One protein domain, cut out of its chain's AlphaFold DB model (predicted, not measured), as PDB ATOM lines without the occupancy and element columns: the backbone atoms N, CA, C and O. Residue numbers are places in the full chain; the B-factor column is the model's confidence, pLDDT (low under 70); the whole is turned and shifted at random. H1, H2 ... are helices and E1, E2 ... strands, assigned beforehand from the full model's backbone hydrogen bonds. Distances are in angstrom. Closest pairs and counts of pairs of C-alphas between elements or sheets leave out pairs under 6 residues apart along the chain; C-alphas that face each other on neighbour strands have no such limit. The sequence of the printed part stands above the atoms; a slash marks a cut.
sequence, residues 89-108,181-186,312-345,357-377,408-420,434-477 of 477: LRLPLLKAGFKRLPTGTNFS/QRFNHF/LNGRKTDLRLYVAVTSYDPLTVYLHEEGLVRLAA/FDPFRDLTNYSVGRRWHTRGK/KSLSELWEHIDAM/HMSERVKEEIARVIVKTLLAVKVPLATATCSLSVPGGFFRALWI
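AT A GLANCE: This is residues 89 to 108, 181 to 186, 312 to 345, 357 to 377, 408 to 420 and 434 to 477 of the 477 residues of the protein "Tubulin-tyrosine ligase-like protein" of Trypanosoma cruzi Dm28c (UniProt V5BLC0). A long, strongly twisted hairpin of two strands, E2 and E3, forms the spine, widened near its turn by short strands E1 and E4, one along each edge. H5 covers one face and H1 the other, H6 sits by the hairpin's turn, H4 stands up from the same face as H5, and H2 and H3 form a small head at the hairpin's open end. The printed part has 138 residues, with six named helices and four named strands in the order H1 E1 E2 E3 H2 H3 H4 H5 H6 E4; the antiparallel sheet has the order E1 E3 E2 E4, and the class is mixed. The whole is loose, with a radius of gyration of the C-alphas of 17.9 A and spans of 54 by 37 by 30 A.

IN THESE COORDINATES: H1, residues 89 to 95, begins at C-alpha 89 (77.708, 203.998, 161.416), and E1 is residues 98 to 101. E2, residues 315 to 328, is 36.8 A long and E3, residues 331 to 345, 37.5 A; E2 bends by 65 degrees at residue 325 and E3 by 67 degrees at residue 337. H2 is residues 359 to 362, H3 residues 366 to 375 and H4 residues 410 to 420. H5, residues 435 to 453, is 27.2 A long, and H6 is residues 455 to 463. E4, residues 473 to 476, ends at C-alpha 476 (72.081, 186.989, 165.213).

HOW THE PARTS SIT: In the hairpin of E2 and E3, N 320 and O 340 are 2.8 A apart, within hydrogen-bond range. Edge strand E1 pairs with E3 through N 99 and O 335, 2.8 A, and edge strand E4 with E2 through N 475 and O 323, 2.7 A. With H5 on one face and H1 on the other, the sheet and helices make three layers. H5 has a height over the sheet of 8.8 A and H1 of 8.5 A. H4 stands up from the sheet, over E3. H4 and H5 touch at Trp 414 and Ser 436, C-alphas 5.2 A apart, at a steep tilt of 55 degrees, opposite ways; H5 does this with residues 435 to 436 alone. H2 touches H3, the closest C-alphas being those of Phe 360 and Gly 369, 6.1 A. H3 and H6 only graze the sheet, and H5 and H6 meet only through their link. Every O i to N i+4 pair is within hydrogen-bond range in H1, H3, H4, H5 and H6; H2 is too short for one.

THE WHOLE: The C-alphas farthest apart, those of Lys 377 and Ser 466, are 54.8 A apart. Five cuts leave gaps between C-alphas: 108 to 181, 35.4 A; 186 to 312, 35.1 A; 345 to 357, 13.7 A; 377 to 408, 22.6 A; 420 to 434, 10.7 A. Of the links printed whole, none is long. Mean pLDDT of the printed part is 82.7; 26 residues are under 70, among them residues 465 to 477.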
ATOM      1  N   LEU A  89      78.397 205.169 160.866       64.69
ATOM      2  CA  LEU A  89      77.708 203.998 161.416       64.69
ATOM      3  C   LEU A  89      76.261 203.924 160.940       64.69
ATOM      4  O   LEU A  89      75.863 202.930 160.331       64.69
ATOM      5  N   ARG A  90      75.475 204.984 161.155       68.88
ATOM      6  CA  ARG A  90      74.036 204.955 160.858       68.88
ATOM      7  C   ARG A  90      73.753 204.835 159.363       68.88
ATOM      8  O   ARG A  90      73.012 203.948 158.963       68.88
ATOM      9  N   LEU A  91      74.329 205.697 158.529       67.94
ATOM     10  CA  LEU A  91      74.092 205.699 157.087       67.94
ATOM     11  C   LEU A  91      74.556 204.390 156.421       67.94
ATOM     12  O   LEU A  91      73.793 203.867 155.610       67.94
ATOM     13  N   PRO A  92      75.726 203.808 156.758       73.50
ATOM     14  CA  PRO A  92      76.102 202.478 156.283       73.50
ATOM     15  C   PRO A  92      75.111 201.386 156.683       73.50
ATOM     16  O   PRO A  92      74.748 200.588 155.826       73.50
ATOM     17  N   LEU A  93      74.626 201.375 157.931       75.75
ATOM     18  CA  LEU A  93      73.603 200.421 158.374       75.75
ATOM     19  C   LEU A  93      72.302 200.591 157.578       75.75
ATOM     20  O   LEU A  93      71.792 199.616 157.036       75.75
ATOM     21  N   LEU A  94      71.814 201.825 157.425       76.44
ATOM     22  CA  LEU A  94      70.609 202.116 156.638       76.44
ATOM     23  C   LEU A  94      70.756 201.688 155.169       76.44
ATOM     24  O   LEU A  94      69.831 201.114 154.599       76.44
ATOM     25  N   LYS A  95      71.923 201.942 154.560       75.75
ATOM     26  CA  LYS A  95      72.245 201.502 153.191       75.75
ATOM     27  C   LYS A  95      72.376 199.986 153.075       75.75
ATOM     28  O   LYS A  95      72.127 199.447 152.007       75.75
ATOM     29  N   ALA A  96      72.773 199.323 154.155       78.81
ATOM     30  CA  ALA A  96      72.852 197.876 154.249       78.81
ATOM     31  C   ALA A  96      71.507 197.231 154.621       78.81
ATOM     32  O   ALA A  96      71.521 196.076 155.001       78.81
ATOM     33  N   GLY A  97      70.380 197.951 154.563       80.94
ATOM     34  CA  GLY A  97      69.048 197.381 154.810       80.94
ATOM     35  C   GLY A  97      68.619 197.345 156.279       80.94
ATOM     36  O   GLY A  97      67.538 196.857 156.595       80.94
ATOM     37  N   PHE A  98      69.413 197.886 157.207       83.75
ATOM     38  CA  PHE A  98      69.000 198.006 158.605       83.75
ATOM     39  C   PHE A  98      68.043 199.183 158.816       83.75
ATOM     40  O   PHE A  98      68.230 200.264 158.261       83.75
ATOM     41  N   LYS A  99      67.055 199.012 159.691       83.44
ATOM     42  CA  LYS A  99      66.096 200.037 160.106       83.44
ATOM     43  C   LYS A  99      66.135 200.214 161.611       83.44
ATOM     44  O   LYS A  99      66.260 199.245 162.351       83.44
ATOM     45  N   ARG A 100      66.059 201.460 162.077       82.56
ATOM     46  CA  ARG A 100      66.145 201.765 163.510       82.56
ATOM     47  C   ARG A 100      64.853 201.352 164.212       82.56
ATOM     48  O   ARG A 100      63.781 201.777 163.792       82.56
ATOM     49  N   LEU A 101      64.974 200.606 165.306       82.00
ATOM     50  CA  LEU A 101      63.860 200.316 166.201       82.00
ATOM     51  C   LEU A 101      63.693 201.460 167.217       82.00
ATOM     52  O   LEU A 101      64.678 201.850 167.857       82.00
ATOM     53  N   PRO A 102      62.479 202.003 167.386       78.31
ATOM     54  CA  PRO A 102      62.099 202.780 168.560       78.31
ATOM     55  C   PRO A 102      62.379 202.025 169.866       78.31
ATOM     56  O   PRO A 102      62.052 200.848 169.998       78.31
ATOM     57  N   THR A 103      62.991 202.711 170.834       72.62
ATOM     58  CA  THR A 103      63.370 202.151 172.144       72.62
ATOM     59  C   THR A 103      62.709 202.865 173.333       72.62
ATOM     60  O   THR A 103      63.013 202.528 174.474       72.62
ATOM     61  N   GLY A 104      61.824 203.842 173.080       64.62
ATOM     62  CA  GLY A 104      61.078 204.590 174.104       64.62
ATOM     63  C   GLY A 104      59.845 203.847 174.638       64.62
ATOM     64  O   GLY A 104      59.413 202.866 174.046       64.62
ATOM     65  N   THR A 105      59.278 204.328 175.748       48.66
ATOM     66  CA  THR A 105      58.218 203.667 176.542       48.66
ATOM     67  C   THR A 105      56.848 203.564 175.856       48.66
ATOM     68  O   THR A 105      56.077 202.665 176.180       48.66
ATOM     69  N   ASN A 106      56.557 204.410 174.861       52.44
ATOM     70  CA  ASN A 106      55.308 204.373 174.088       52.44
ATOM     71  C   ASN A 106      55.482 203.530 172.813       52.44
ATOM     72  O   ASN A 106      55.905 204.031 171.769       52.44
ATOM     73  N   PHE A 107      55.182 202.231 172.894       55.50
ATOM     74  CA  PHE A 107      55.408 201.273 171.805       55.50
ATOM     75  C   PHE A 107      54.222 201.179 170.830       55.50
ATOM     76  O   PHE A 107      53.477 200.203 170.840       55.50
ATOM     77  N   SER A 108      54.093 202.154 169.929       55.69
ATOM     78  CA  SER A 108      53.475 201.929 168.614       55.69
ATOM     79  C   SER A 108      54.603 201.922 167.581       55.69
ATOM     80  O   SER A 108      55.336 202.904 167.455       55.69
ATOM     81  N   GLN A 181      89.008 203.390 167.328       61.31
ATOM     82  CA  GLN A 181      88.817 201.956 167.180       61.31
ATOM     83  C   GLN A 181      87.384 201.575 167.540       61.31
ATOM     84  O   GLN A 181      86.741 202.184 168.400       61.31
ATOM     85  N   ARG A 182      86.871 200.576 166.826       64.75
ATOM     86  CA  ARG A 182      85.551 200.012 167.066       64.75
ATOM     87  C   ARG A 182      85.661 198.497 167.161       64.75
ATOM     88  O   ARG A 182      86.202 197.866 166.258       64.75
ATOM     89  N   PHE A 183      85.121 197.925 168.228       68.25
ATOM     90  CA  PHE A 183      84.957 196.486 168.398       68.25
ATOM     91  C   PHE A 183      83.536 196.087 168.020       68.25
ATOM     92  O   PHE A 183      82.580 196.806 168.305       68.25
ATOM     93  N   ASN A 184      83.393 194.912 167.413       70.75
ATOM     94  CA  ASN A 184      82.111 194.351 166.986       70.75
ATOM     95  C   ASN A 184      81.397 193.537 168.090       70.75
ATOM     96  O   ASN A 184      80.424 192.829 167.811       70.75
ATOM     97  N   HIS A 185      81.859 193.634 169.340       73.81
ATOM     98  CA  HIS A 185      81.230 193.021 170.501       73.81
ATOM     99  C   HIS A 185      81.296 193.942 171.713       73.81
ATOM    100  O   HIS A 185      82.374 194.372 172.104       73.81
ATOM    101  N   PHE A 186      80.154 194.162 172.367       77.69
ATOM    102  CA  PHE A 186      80.137 194.834 173.665       77.69
ATOM    103  C   PHE A 186      80.793 193.964 174.752       77.69
ATOM    104  O   PHE A 186      80.616 192.732 174.740       77.69
ATOM    105  N   LEU A 312      55.662 175.715 158.207       92.94
ATOM    106  CA  LEU A 312      55.747 176.125 156.806       92.94
ATOM    107  C   LEU A 312      55.946 174.868 155.968       92.94
ATOM    108  O   LEU A 312      56.939 174.157 156.142       92.94
ATOM    109  N   ASN A 313      54.989 174.578 155.086       89.75
ATOM    110  CA  ASN A 313      54.935 173.332 154.313       89.75
ATOM    111  C   ASN A 313      55.049 172.088 155.219       89.75
ATOM    112  O   ASN A 313      55.903 171.234 154.998       89.75
ATOM    113  N   GLY A 314      54.276 172.052 156.313       91.06
ATOM    114  CA  GLY A 314      54.260 170.935 157.267       91.06
ATOM    115  C   GLY A 314      55.519 170.785 158.131       91.06
ATOM    116  O   GLY A 314      55.578 169.895 158.973       91.06
ATOM    117  N   ARG A 315      56.535 171.643 157.974       93.69
ATOM    118  CA  ARG A 315      57.807 171.555 158.709       93.69
ATOM    119  C   ARG A 315      57.916 172.642 159.765       93.69
ATOM    120  O   ARG A 315      57.550 173.794 159.532       93.69
ATOM    121  N   LYS A 316      58.477 172.281 160.922       95.44
ATOM    122  CA  LYS A 316      58.777 173.236 161.995       95.44
ATOM    123  C   LYS A 316      59.744 174.301 161.488       95.44
ATOM    124  O   LYS A 316      60.718 173.977 160.802       95.44
ATOM    125  N   THR A 317      59.500 175.552 161.865       95.19
ATOM    126  CA  THR A 317      60.317 176.689 161.436       95.19
ATOM    127  C   THR A 317      60.898 177.472 162.604       95.19
ATOM    128  O   THR A 317      60.354 177.480 163.708       95.19
ATOM    129  N   ASP A 318      62.037 178.115 162.364       96.38
ATOM    130  CA  ASP A 318      62.513 179.214 163.194       96.38
ATOM    131  C   ASP A 318      62.907 180.415 162.330       96.38
ATOM    132  O   ASP A 318      63.145 180.284 161.126       96.38
ATOM    133  N   LEU A 319      62.994 181.583 162.964       96.06
ATOM    134  CA  LEU A 319      63.481 182.801 162.330       96.06
ATOM    135  C   LEU A 319      64.902 183.079 162.797       96.06
ATOM    136  O   LEU A 319      65.223 182.962 163.981       96.06
ATOM    137  N   ARG A 320      65.761 183.450 161.855       95.44
ATOM    138  CA  ARG A 320      67.052 184.071 162.112       95.44
ATOM    139  C   ARG A 320      66.978 185.517 161.663       95.44
ATOM    140  O   ARG A 320      66.951 185.787 160.461       95.44
ATOM    141  N   LEU A 321      66.997 186.418 162.631       94.62
ATOM    142  CA  LEU A 321      66.931 187.855 162.408       94.62
ATOM    143  C   LEU A 321      68.283 188.499 162.710       94.62
ATOM    144  O   LEU A 321      69.023 188.051 163.593       94.62
ATOM    145  N   TYR A 322      68.616 189.557 161.973       91.19
ATOM    146  CA  TYR A 322      69.871 190.284 162.157       91.19
ATOM    147  C   TYR A 322      69.601 191.626 162.825       91.19
ATOM    148  O   TYR A 322      68.902 192.478 162.281       91.19
ATOM    149  N   VAL A 323      70.172 191.818 164.011       91.62
ATOM    150  CA  VAL A 323      69.966 193.012 164.832       91.62
ATOM    151  C   VAL A 323      71.305 193.680 165.098       91.62
ATOM    152  O   VAL A 323      72.176 193.085 165.720       91.62
ATOM    153  N   ALA A 324      71.496 194.920 164.668       87.38
ATOM    154  CA  ALA A 324      72.675 195.707 165.009       87.38
ATOM    155  C   ALA A 324      72.377 196.599 166.218       87.38
ATOM    156  O   ALA A 324      71.458 197.411 166.195       87.38
ATOM    157  N   VAL A 325      73.178 196.477 167.272       86.56
ATOM    158  CA  VAL A 325      73.148 197.379 168.428       86.56
ATOM    159  C   VAL A 325      74.379 198.267 168.349       86.56
ATOM    160  O   VAL A 325      75.501 197.760 168.343       86.56
ATOM    161  N   THR A 326      74.188 199.580 168.250       83.25
ATOM    162  CA  THR A 326      75.302 200.540 168.147       83.25
ATOM    163  C   THR A 326      75.610 201.221 169.469       83.25
ATOM    164  O   THR A 326      76.724 201.686 169.657       83.25
ATOM    165  N   SER A 327      74.654 201.255 170.396       82.56
ATOM    166  CA  SER A 327      74.870 201.735 171.757       82.56
ATOM    167  C   SER A 327      73.872 201.086 172.714       82.56
ATOM    168  O   SER A 327      72.753 200.757 172.313       82.56
ATOM    169  N   TYR A 328      74.282 200.895 173.969       84.56
ATOM    170  CA  TYR A 328      73.394 200.565 175.090       84.56
ATOM    171  C   TYR A 328      73.061 201.790 175.951       84.56
ATOM    172  O   TYR A 328      72.151 201.705 176.776       84.56
ATOM    173  N   ASP A 329      73.737 202.919 175.724       81.38
ATOM    174  CA  ASP A 329      73.487 204.186 176.404       81.38
ATOM    175  C   ASP A 329      73.723 205.386 175.455       81.38
ATOM    176  O   ASP A 329      74.872 205.722 175.160       81.38
ATOM    177  N   PRO A 330      72.664 205.977 174.868       86.69
ATOM    178  CA  PRO A 330      71.287 205.479 174.862       86.69
ATOM    179  C   PRO A 330      71.150 204.186 174.036       86.69
ATOM    180  O   PRO A 330      71.832 203.994 173.026       86.69
ATOM    181  N   LEU A 331      70.216 203.303 174.421       86.69
ATOM    182  CA  LEU A 331      69.967 202.055 173.692       86.69
ATOM    183  C   LEU A 331      69.531 202.351 172.248       86.69
ATOM    184  O   LEU A 331      68.452 202.897 172.007       86.69
ATOM    185  N   THR A 332      70.371 201.957 171.294       86.12
ATOM    186  CA  THR A 332      70.173 202.199 169.865       86.12
ATOM    187  C   THR A 332      70.269 200.888 169.101       86.12
ATOM    188  O   THR A 332      71.332 200.266 169.022       86.12
ATOM    189  N   VAL A 333      69.131 200.477 168.540       87.25
ATOM    190  CA  VAL A 333      68.919 199.158 167.943       87.25
ATOM    191  C   VAL A 333      68.463 199.318 166.503       87.25
ATOM    192  O   VAL A 333      67.643 200.184 166.198       87.25
ATOM    193  N   TYR A 334      68.970 198.460 165.627       87.38
ATOM    194  CA  TYR A 334      68.544 198.362 164.247       87.38
ATOM    195  C   TYR A 334      68.220 196.914 163.883       87.38
ATOM    196  O   TYR A 334      68.988 196.019 164.219       87.38
ATOM    197  N   LEU A 335      67.124 196.687 163.167       88.12
ATOM    198  CA  LEU A 335      66.722 195.395 162.611       88.12
ATOM    199  C   LEU A 335      66.955 195.405 161.098       88.12
ATOM    200  O   LEU A 335      66.638 196.389 160.440       88.12
ATOM    201  N   HIS A 336      67.548 194.351 160.555       89.06
ATOM    202  CA  HIS A 336      67.742 194.199 159.115       89.06
ATOM    203  C   HIS A 336      66.437 193.793 158.416       89.06
ATOM    204  O   HIS A 336      65.707 192.958 158.945       89.06
ATOM    205  N   GLU A 337      66.174 194.348 157.229       84.56
ATOM    206  CA  GLU A 337      64.961 194.064 156.440       84.56
ATOM    207  C   GLU A 337      64.911 192.627 155.884       84.56
ATOM    208  O   GLU A 337      63.844 192.060 155.696       84.56
ATOM    209  N   GLU A 338      66.067 191.992 155.704       88.00
ATOM    210  CA  GLU A 338      66.165 190.556 155.409       88.00
ATOM    211  C   GLU A 338      66.500 189.712 156.641       88.00
ATOM    212  O   GLU A 338      67.172 190.158 157.575       88.00
ATOM    213  N   GLY A 339      66.135 188.435 156.573       90.81
ATOM    214  CA  GLY A 339      66.480 187.397 157.540       90.81
ATOM    215  C   GLY A 339      66.443 186.019 156.890       90.81
ATOM    216  O   GLY A 339      66.358 185.900 155.670       90.81
ATOM    217  N   LEU A 340      66.535 184.960 157.692       92.69
ATOM    218  CA  LEU A 340      66.413 183.586 157.198       92.69
ATOM    219  C   LEU A 340      65.340 182.846 157.981       92.69
ATOM    220  O   LEU A 340      65.422 182.753 159.204       92.69
ATOM    221  N   VAL A 341      64.402 182.233 157.275       96.25
ATOM    222  CA  VAL A 341      63.509 181.225 157.847       96.25
ATOM    223  C   VAL A 341      64.224 179.892 157.733       96.25
ATOM    224  O   VAL A 341      64.605 179.503 156.630       96.25
ATOM    225  N   ARG A 342      64.472 179.193 158.841       95.50
ATOM    226  CA  ARG A 342      65.115 177.871 158.805       95.50
ATOM    227  C   ARG A 342      64.084 176.793 159.059       95.50
ATOM    228  O   ARG A 342      63.327 176.863 160.025       95.50
ATOM    229  N   LEU A 343      64.098 175.788 158.199       95.75
ATOM    230  CA  LEU A 343      63.179 174.662 158.252       95.75
ATOM    231  C   LEU A 343      63.848 173.477 158.944       95.75
ATOM    232  O   LEU A 343      65.051 173.236 158.778       95.75
ATOM    233  N   ALA A 344      63.061 172.721 159.702       95.19
ATOM    234  CA  ALA A 344      63.420 171.364 160.079       95.19
ATOM    235  C   ALA A 344      63.612 170.502 158.817       95.19
ATOM    236  O   ALA A 344      63.105 170.811 157.734       95.19
ATOM    237  N   ALA A 345      64.391 169.430 158.940       92.69
ATOM    238  CA  ALA A 345      64.660 168.548 157.810       92.69
ATOM    239  C   ALA A 345      63.452 167.655 157.496       92.69
ATOM    240  O   ALA A 345      63.201 167.367 156.330       92.69
ATOM    241  N   PHE A 357      62.311 162.264 171.026       89.31
ATOM    242  CA  PHE A 357      63.047 163.350 170.404       89.31
ATOM    243  C   PHE A 357      63.643 162.894 169.069       89.31
ATOM    244  O   PHE A 357      64.437 161.952 169.050       89.31
ATOM    245  N   ASP A 358      63.321 163.598 167.987       91.31
ATOM    246  CA  ASP A 358      64.040 163.480 166.723       91.31
ATOM    247  C   ASP A 358      64.682 164.837 166.408       91.31
ATOM    248  O   ASP A 358      63.973 165.803 166.109       91.31
ATOM    249  N   PRO A 359      66.024 164.952 166.430       91.75
ATOM    250  CA  PRO A 359      66.690 166.215 166.147       91.75
ATOM    251  C   PRO A 359      66.398 166.760 164.739       91.75
ATOM    252  O   PRO A 359      66.489 167.968 164.550       91.75
ATOM    253  N   PHE A 360      66.065 165.925 163.754       92.69
ATOM    254  CA  PHE A 360      65.788 166.355 162.378       92.69
ATOM    255  C   PHE A 360      64.388 166.940 162.193       92.69
ATOM    256  O   PHE A 360      64.165 167.694 161.242       92.69
ATOM    257  N   ARG A 361      63.478 166.627 163.116       92.38
ATOM    258  CA  ARG A 361      62.123 167.175 163.205       92.38
ATOM    259  C   ARG A 361      62.040 168.331 164.201       92.38
ATOM    260  O   ARG A 361      61.463 169.379 163.922       92.38
ATOM    261  N   ASP A 362      62.593 168.131 165.392       92.94
ATOM    262  CA  ASP A 362      62.403 169.022 166.536       92.94
ATOM    263  C   ASP A 362      63.368 170.221 166.517       92.94
ATOM    264  O   ASP A 362      63.099 171.240 167.168       92.94
ATOM    265  N   LEU A 363      64.474 170.131 165.759       95.69
ATOM    266  CA  LEU A 363      65.458 171.204 165.600       95.69
ATOM    267  C   LEU A 363      65.531 171.732 164.160       95.69
ATOM    268  O   LEU A 363      65.623 170.999 163.182       95.69
ATOM    269  N   THR A 364      65.630 173.050 164.064       96.12
ATOM    270  CA  THR A 364      65.713 173.863 162.835       96.12
ATOM    271  C   THR A 364      67.140 174.360 162.564       96.12
ATOM    272  O   THR A 364      67.405 175.211 161.711       96.12
ATOM    273  N   ASN A 365      68.128 173.881 163.329       94.56
ATOM    274  CA  ASN A 365      69.526 174.242 163.117       94.56
ATOM    275  C   ASN A 365      69.995 173.749 161.739       94.56
ATOM    276  O   ASN A 365      69.969 172.554 161.459       94.56
ATOM    277  N   TYR A 366      70.538 174.653 160.915       90.69
ATOM    278  CA  TYR A 366      71.032 174.305 159.576       90.69
ATOM    279  C   TYR A 366      72.087 173.183 159.593       90.69
ATOM    280  O   TYR A 366      72.099 172.322 158.720       90.69
ATOM    281  N   SER A 367      72.950 173.146 160.614       88.94
ATOM    282  CA  SER A 367      73.907 172.055 160.843       88.94
ATOM    283  C   SER A 367      73.228 170.697 161.035       88.94
ATOM    284  O   SER A 367      73.735 169.689 160.553       88.94
ATOM    285  N   VAL A 368      72.086 170.657 161.724       90.81
ATOM    286  CA  VAL A 368      71.309 169.435 161.954       90.81
ATOM    287  C   VAL A 368      70.633 168.998 160.658       90.81
ATOM    288  O   VAL A 368      70.823 167.856 160.249       90.81
ATOM    289  N   GLY A 369      69.965 169.918 159.956       89.50
ATOM    290  CA  GLY A 369      69.331 169.618 158.669       89.50
ATOM    291  C   GLY A 369      70.318 169.169 157.590       89.50
ATOM    292  O   GLY A 369      70.052 168.217 156.862       89.50
ATOM    293  N   ARG A 370      71.521 169.758 157.531       89.25
ATOM    294  CA  ARG A 370      72.567 169.279 156.612       89.25
ATOM    295  C   ARG A 370      72.998 167.841 156.899       89.25
ATOM    296  O   ARG A 370      73.221 167.095 155.954       89.25
ATOM    297  N   ARG A 371      73.094 167.439 158.174       87.31
ATOM    298  CA  ARG A 371      73.434 166.048 158.532       87.31
ATOM    299  C   ARG A 371      72.376 165.058 158.048       87.31
ATOM    300  O   ARG A 371      72.751 163.966 157.642       87.31
ATOM    301  N   TRP A 372      71.096 165.438 158.055       84.12
ATOM    302  CA  TRP A 372      70.023 164.618 157.475       84.12
ATOM    303  C   TRP A 372      70.262 164.361 155.987       84.12
ATOM    304  O   TRP A 372      70.302 163.218 155.544       84.12
ATOM    305  N   HIS A 373      70.529 165.429 155.236       74.62
ATOM    306  CA  HIS A 373      70.785 165.346 153.801       74.62
ATOM    307  C   HIS A 373      72.030 164.508 153.465       74.62
ATOM    308  O   HIS A 373      72.041 163.791 152.470       74.62
ATOM    309  N   THR A 374      73.080 164.565 154.291       76.62
ATOM    310  CA  THR A 374      74.258 163.698 154.124       76.62
ATOM    311  C   THR A 374      73.938 162.232 154.419       76.62
ATOM    312  O   THR A 374      74.418 161.366 153.695       76.62
ATOM    313  N   ARG A 375      73.111 161.941 155.434       72.38
ATOM    314  CA  ARG A 375      72.686 160.567 155.760       72.38
ATOM    315  C   ARG A 375      71.863 159.936 154.638       72.38
ATOM    316  O   ARG A 375      72.128 158.799 154.286       72.38
ATOM    317  N   GLY A 376      70.954 160.690 154.018       60.56
ATOM    318  CA  GLY A 376      70.177 160.219 152.861       60.56
ATOM    319  C   GLY A 376      70.990 159.996 151.575       60.56
ATOM    320  O   GLY A 376      70.456 159.466 150.610       60.56
ATOM    321  N   LYS A 377      72.270 160.401 151.541       50.50
ATOM    322  CA  LYS A 377      73.194 160.184 150.411       50.50
ATOM    323  C   LYS A 377      74.164 159.020 150.613       50.50
ATOM    324  O   LYS A 377      74.916 158.719 149.689       50.50
ATOM    325  N   LYS A 408      64.267 179.480 153.779       94.44
ATOM    326  CA  LYS A 408      63.377 180.344 153.003       94.44
ATOM    327  C   LYS A 408      63.614 181.810 153.343       94.44
ATOM    328  O   LYS A 408      64.239 182.125 154.367       94.44
ATOM    329  N   SER A 409      63.151 182.692 152.470       94.38
ATOM    330  CA  SER A 409      63.140 184.134 152.714       94.38
ATOM    331  C   SER A 409      62.073 184.509 153.746       94.38
ATOM    332  O   SER A 409      61.137 183.750 154.007       94.38
ATOM    333  N   LEU A 410      62.202 185.694 154.350       92.88
ATOM    334  CA  LEU A 410      61.145 186.222 155.214       92.88
ATOM    335  C   LEU A 410      59.888 186.600 154.415       92.88
ATOM    336  O   LEU A 410      58.795 186.442 154.947       92.88
ATOM    337  N   SER A 411      60.024 187.042 153.156       92.25
ATOM    338  CA  SER A 411      58.876 187.380 152.295       92.25
ATOM    339  C   SER A 411      57.926 186.198 152.144       92.25
ATOM    340  O   SER A 411      56.740 186.328 152.433       92.25
ATOM    341  N   GLU A 412      58.463 185.020 151.817       93.19
ATOM    342  CA  GLU A 412      57.669 183.795 151.673       93.19
ATOM    343  C   GLU A 412      56.925 183.422 152.961       93.19
ATOM    344  O   GLU A 412      55.807 182.912 152.918       93.19
ATOM    345  N   LEU A 413      57.532 183.665 154.127       94.62
ATOM    346  CA  LEU A 413      56.857 183.443 155.402       94.62
ATOM    347  C   LEU A 413      55.721 184.440 155.624       94.62
ATOM    348  O   LEU A 413      54.669 184.047 156.118       94.62
ATOM    349  N   TRP A 414      55.927 185.716 155.303       92.69
ATOM    350  CA  TRP A 414      54.897 186.741 155.469       92.69
ATOM    351  C   TRP A 414      53.699 186.475 154.566       92.69
ATOM    352  O   TRP A 414      52.574 186.472 155.058       92.69
ATOM    353  N   GLU A 415      53.949 186.140 153.303       93.00
ATOM    354  CA  GLU A 415      52.921 185.704 152.355       93.00
ATOM    355  C   GLU A 415      52.169 184.475 152.877       93.00
ATOM    356  O   GLU A 415      50.942 184.438 152.837       93.00
ATOM    357  N   HIS A 416      52.882 183.496 153.440       93.31
ATOM    358  CA  HIS A 416      52.263 182.315 154.035       93.31
ATOM    359  C   HIS A 416      51.382 182.645 155.251       93.31
ATOM    360  O   HIS A 416      50.274 182.123 155.364       93.31
ATOM    361  N   ILE A 417      51.847 183.514 156.154       93.06
ATOM    362  CA  ILE A 417      51.069 183.951 157.323       93.06
ATOM    363  C   ILE A 417      49.804 184.687 156.881       93.06
ATOM    364  O   ILE A 417      48.725 184.407 157.400       93.06
ATOM    365  N   ASP A 418      49.911 185.593 155.912       92.19
ATOM    366  CA  ASP A 418      48.753 186.340 155.418       92.19
ATOM    367  C   ASP A 418      47.779 185.446 154.643       92.19
ATOM    368  O   ASP A 418      46.567 185.623 154.756       92.19
ATOM    369  N   ALA A 419      48.275 184.431 153.930       91.69
ATOM    370  CA  ALA A 419      47.436 183.434 153.270       91.69
ATOM    371  C   ALA A 419      46.672 182.543 154.269       91.69
ATOM    372  O   ALA A 419      45.525 182.184 154.010       91.69
ATOM    373  N   MET A 420      47.273 182.203 155.417       89.06
ATOM    374  CA  MET A 420      46.592 181.463 156.494       89.06
ATOM    375  C   MET A 420      45.562 182.306 157.249       89.06
ATOM    376  O   MET A 420      44.658 181.755 157.880       89.06
ATOM    377  N   HIS A 434      47.126 193.395 157.720       81.00
ATOM    378  CA  HIS A 434      47.639 192.036 157.507       81.00
ATOM    379  C   HIS A 434      48.179 191.437 158.813       81.00
ATOM    380  O   HIS A 434      48.716 192.160 159.660       81.00
ATOM    381  N   MET A 435      48.039 190.120 158.990       88.38
ATOM    382  CA  MET A 435      48.507 189.429 160.198       88.38
ATOM    383  C   MET A 435      50.030 189.405 160.284       88.38
ATOM    384  O   MET A 435      50.576 189.545 161.382       88.38
ATOM    385  N   SER A 436      50.721 189.308 159.148       90.19
ATOM    386  CA  SER A 436      52.177 189.405 159.079       90.19
ATOM    387  C   SER A 436      52.685 190.709 159.702       90.19
ATOM    388  O   SER A 436      53.632 190.683 160.484       90.19
ATOM    389  N   GLU A 437      52.010 191.838 159.467       86.81
ATOM    390  CA  GLU A 437      52.381 193.143 160.029       86.81
ATOM    391  C   GLU A 437      52.285 193.168 161.559       86.81
ATOM    392  O   GLU A 437      53.166 193.725 162.214       86.81
ATOM    393  N   ARG A 438      51.288 192.495 162.145       86.31
ATOM    394  CA  ARG A 438      51.188 192.337 163.606       86.31
ATOM    395  C   ARG A 438      52.327 191.481 164.157       86.31
ATOM    396  O   ARG A 438      52.968 191.867 165.129       86.31
ATOM    397  N   VAL A 439      52.612 190.344 163.519       90.50
ATOM    398  CA  VAL A 439      53.709 189.444 163.924       90.50
ATOM    399  C   VAL A 439      55.053 190.175 163.887       90.50
ATOM    400  O   VAL A 439      55.863 190.054 164.807       90.50
ATOM    401  N   LYS A 440      55.276 190.983 162.851       89.62
ATOM    402  CA  LYS A 440      56.460 191.831 162.690       89.62
ATOM    403  C   LYS A 440      56.625 192.819 163.849       89.62
ATOM    404  O   LYS A 440      57.735 192.949 164.370       89.62
ATOM    405  N   GLU A 441      55.550 193.480 164.278       87.00
ATOM    406  CA  GLU A 441      55.597 194.362 165.448       87.00
ATOM    407  C   GLU A 441      55.926 193.617 166.743       87.00
ATOM    408  O   GLU A 441      56.784 194.073 167.504       87.00
ATOM    409  N   GLU A 442      55.298 192.463 166.988       89.81
ATOM    410  CA  GLU A 442      55.597 191.651 168.176       89.81
ATOM    411  C   GLU A 442      57.067 191.226 168.204       89.81
ATOM    412  O   GLU A 442      57.731 191.355 169.233       89.81
ATOM    413  N   ILE A 443      57.620 190.806 167.061       92.88
ATOM    414  CA  ILE A 443      59.047 190.482 166.921       92.88
ATOM    415  C   ILE A 443      59.921 191.666 167.356       92.88
ATOM    416  O   ILE A 443      60.867 191.489 168.130       92.88
ATOM    417  N   ALA A 444      59.614 192.879 166.894       90.31
ATOM    418  CA  ALA A 444      60.372 194.068 167.270       90.31
ATOM    419  C   ALA A 444      60.282 194.354 168.775       90.31
ATOM    420  O   ALA A 444      61.304 194.645 169.406       90.31
ATOM    421  N   ARG A 445      59.093 194.209 169.374       89.62
ATOM    422  CA  ARG A 445      58.904 194.369 170.823       89.62
ATOM    423  C   ARG A 445      59.700 193.332 171.609       89.62
ATOM    424  O   ARG A 445      60.377 193.704 172.565       89.62
ATOM    425  N   VAL A 446      59.700 192.069 171.184       93.62
ATOM    426  CA  VAL A 446      60.508 190.999 171.794       93.62
ATOM    427  C   VAL A 446      61.999 191.338 171.739       93.62
ATOM    428  O   VAL A 446      62.689 191.219 172.755       93.62
ATOM    429  N   ILE A 447      62.503 191.819 170.597       93.81
ATOM    430  CA  ILE A 447      63.907 192.235 170.440       93.81
ATOM    431  C   ILE A 447      64.246 193.370 171.410       93.81
ATOM    432  O   ILE A 447      65.218 193.267 172.161       93.81
ATOM    433  N   VAL A 448      63.451 194.442 171.430       91.75
ATOM    434  CA  VAL A 448      63.722 195.609 172.282       91.75
ATOM    435  C   VAL A 448      63.646 195.236 173.762       91.75
ATOM    436  O   VAL A 448      64.588 195.524 174.499       91.75
ATOM    437  N   LYS A 449      62.600 194.525 174.197       91.75
ATOM    438  CA  LYS A 449      62.450 194.056 175.586       91.75
ATOM    439  C   LYS A 449      63.602 193.148 176.014       91.75
ATOM    440  O   LYS A 449      64.104 193.269 177.135       91.75
ATOM    441  N   THR A 450      64.071 192.284 175.114       94.62
ATOM    442  CA  THR A 450      65.243 191.431 175.347       94.62
ATOM    443  C   THR A 450      66.515 192.254 175.553       94.62
ATOM    444  O   THR A 450      67.299 191.976 176.461       94.62
ATOM    445  N   LEU A 451      66.727 193.290 174.739       93.88
ATOM    446  CA  LEU A 451      67.897 194.164 174.845       93.88
ATOM    447  C   LEU A 451      67.838 195.086 176.065       93.88
ATOM    448  O   LEU A 451      68.870 195.316 176.694       93.88
ATOM    449  N   LEU A 452      66.646 195.544 176.449       91.69
ATOM    450  CA  LEU A 452      66.416 196.267 177.700       91.69
ATOM    451  C   LEU A 452      66.791 195.410 178.913       91.69
ATOM    452  O   LEU A 452      67.492 195.891 179.801       91.69
ATOM    453  N   ALA A 453      66.442 194.120 178.903       92.69
ATOM    454  CA  ALA A 453      66.756 193.204 179.998       92.69
ATOM    455  C   ALA A 453      68.266 193.022 180.248       92.69
ATOM    456  O   ALA A 453      68.688 192.668 181.350       92.69
ATOM    457  N   VAL A 454      69.097 193.269 179.234       93.25
ATOM    458  CA  VAL A 454      70.562 193.201 179.335       93.25
ATOM    459  C   VAL A 454      71.231 194.578 179.297       93.25
ATOM    460  O   VAL A 454      72.459 194.641 179.356       93.25
ATOM    461  N   LYS A 455      70.460 195.672 179.216       91.06
ATOM    462  CA  LYS A 455      70.984 197.029 179.005       91.06
ATOM    463  C   LYS A 455      71.950 197.436 180.105       91.06
ATOM    464  O   LYS A 455      73.087 197.774 179.805       91.06
ATOM    465  N   VAL A 456      71.524 197.349 181.362       88.69
ATOM    466  CA  VAL A 456      72.314 197.802 182.518       88.69
ATOM    467  C   VAL A 456      73.688 197.130 182.605       88.69
ATOM    468  O   VAL A 456      74.685 197.844 182.535       88.69
ATOM    469  N   PRO A 457      73.816 195.789 182.665       87.81
ATOM    470  CA  PRO A 457      75.133 195.165 182.798       87.81
ATOM    471  C   PRO A 457      76.066 195.423 181.605       87.81
ATOM    472  O   PRO A 457      77.282 195.371 181.780       87.81
ATOM    473  N   LEU A 458      75.531 195.674 180.403       86.75
ATOM    474  CA  LEU A 458      76.341 195.990 179.222       86.75
ATOM    475  C   LEU A 458      76.728 197.471 179.184       86.75
ATOM    476  O   LEU A 458      77.883 197.776 178.894       86.75
ATOM    477  N   ALA A 459      75.806 198.376 179.510       85.25
ATOM    478  CA  ALA A 459      76.064 199.810 179.589       85.25
ATOM    479  C   ALA A 459      77.104 200.119 180.671       85.25
ATOM    480  O   ALA A 459      78.122 200.731 180.365       85.25
ATOM    481  N   THR A 460      76.928 199.600 181.893       84.44
ATOM    482  CA  THR A 460      77.877 199.800 183.001       84.44
ATOM    483  C   THR A 460      79.276 199.300 182.647       84.44
ATOM    484  O   THR A 460      80.248 200.021 182.843       84.44
ATOM    485  N   ALA A 461      79.387 198.105 182.059       80.44
ATOM    486  CA  ALA A 461      80.679 197.545 181.656       80.44
ATOM    487  C   ALA A 461      81.333 198.288 180.485       80.44
ATOM    488  O   ALA A 461      82.545 198.232 180.311       80.44
ATOM    489  N   THR A 462      80.535 198.956 179.653       78.62
ATOM    490  CA  THR A 462      81.048 199.790 178.563       78.62
ATOM    491  C   THR A 462      81.519 201.143 179.100       78.62
ATOM    492  O   THR A 462      82.575 201.624 178.699       78.62
ATOM    493  N   CYS A 463      80.779 201.728 180.046       78.25
ATOM    494  CA  CYS A 463      81.112 203.006 180.680       78.25
ATOM    495  C   CYS A 463      82.338 202.920 181.595       78.25
ATOM    496  O   CYS A 463      83.035 203.913 181.763       78.25
ATOM    497  N   SER A 464      82.634 201.745 182.159       72.50
ATOM    498  CA  SER A 464      83.841 201.527 182.967       72.50
ATOM    499  C   SER A 464      85.137 201.473 182.145       72.50
ATOM    500  O   SER A 464      86.216 201.358 182.720       72.50
ATOM    501  N   LEU A 465      85.056 201.507 180.811       68.44
ATOM    502  CA  LEU A 465      86.220 201.519 179.927       68.44
ATOM    503  C   LEU A 465      86.616 202.950 179.562       68.44
ATOM    504  O   LEU A 465      85.776 203.838 179.461       68.44
ATOM    505  N   SER A 466      87.901 203.153 179.268       61.81
ATOM    506  CA  SER A 466      88.458 204.472 178.934       61.81
ATOM    507  C   SER A 466      87.846 205.129 177.689       61.81
ATOM    508  O   SER A 466      87.977 206.337 177.517       61.81
ATOM    509  N   VAL A 467      87.181 204.358 176.817       63.06
ATOM    510  CA  VAL A 467      86.535 204.859 175.593       63.06
ATOM    511  C   VAL A 467      85.160 204.188 175.387       63.06
ATOM    512  O   VAL A 467      85.037 203.237 174.618       63.06
ATOM    513  N   PRO A 468      84.080 204.661 176.022       54.81
ATOM    514  CA  PRO A 468      82.776 203.981 175.989       54.81
ATOM    515  C   PRO A 468      82.141 203.864 174.586       54.81
ATOM    516  O   PRO A 468      81.460 202.888 174.282       54.81
ATOM    517  N   GLY A 469      82.405 204.817 173.682       58.22
ATOM    518  CA  GLY A 469      81.844 204.851 172.319       58.22
ATOM    519  C   GLY A 469      82.503 203.905 171.302       58.22
ATOM    520  O   GLY A 469      82.223 203.990 170.106       58.22
ATOM    521  N   GLY A 470      83.416 203.037 171.745       58.47
ATOM    522  CA  GLY A 470      84.230 202.173 170.890       58.47
ATOM    523  C   GLY A 470      83.597 200.833 170.497       58.47
ATOM    524  O   GLY A 470      84.310 199.950 170.029       58.47
ATOM    525  N   PHE A 471      82.296 200.626 170.696       59.19
ATOM    526  CA  PHE A 471      81.678 199.303 170.569       59.19
ATOM    527  C   PHE A 471      80.395 199.335 169.743       59.19
ATOM    528  O   PHE A 471      79.571 200.230 169.879       59.19
ATOM    529  N   PHE A 472      80.201 198.317 168.915       64.62
ATOM    530  CA  PHE A 472      78.916 197.968 168.315       64.62
ATOM    531  C   PHE A 472      78.795 196.444 168.297       64.62
ATOM    532  O   PHE A 472      79.793 195.748 168.449       64.62
ATOM    533  N   ARG A 473      77.601 195.875 168.130       58.41
ATOM    534  CA  ARG A 473      77.438 194.420 167.981       58.41
ATOM    535  C   ARG A 473      76.331 194.088 167.002       58.41
ATOM    536  O   ARG A 473      75.197 194.508 167.192       58.41
ATOM    537  N   ALA A 474      76.651 193.255 166.016       56.97
ATOM    538  CA  ALA A 474      75.643 192.527 165.259       56.97
ATOM    539  C   ALA A 474      75.248 191.269 166.047       56.97
ATOM    540  O   ALA A 474      76.073 190.394 166.330       56.97
ATOM    541  N   LEU A 475      73.991 191.218 166.464       58.28
ATOM    542  CA  LEU A 475      73.327 190.069 167.046       58.28
ATOM    543  C   LEU A 475      72.616 189.285 165.946       58.28
ATOM    544  O   LEU A 475      72.005 189.841 165.036       58.28
ATOM    545  N   TRP A 476      72.708 187.971 166.078       59.16
ATOM    546  CA  TRP A 476      72.081 186.989 165.213       59.16
ATOM    547  C   TRP A 476      71.078 186.281 166.115       59.16
ATOM    548  O   TRP A 476      71.477 185.388 166.866       59.16
ATOM    549  N   ILE A 477      69.841 186.773 166.149       48.34
ATOM    550  CA  ILE A 477      68.799 186.252 167.044       48.34
ATOM    551  C   ILE A 477      68.127 185.077 166.342       48.34
ATOM    552  O   ILE A 477      67.763 185.239 165.155       48.34
TER     553      ILE A 477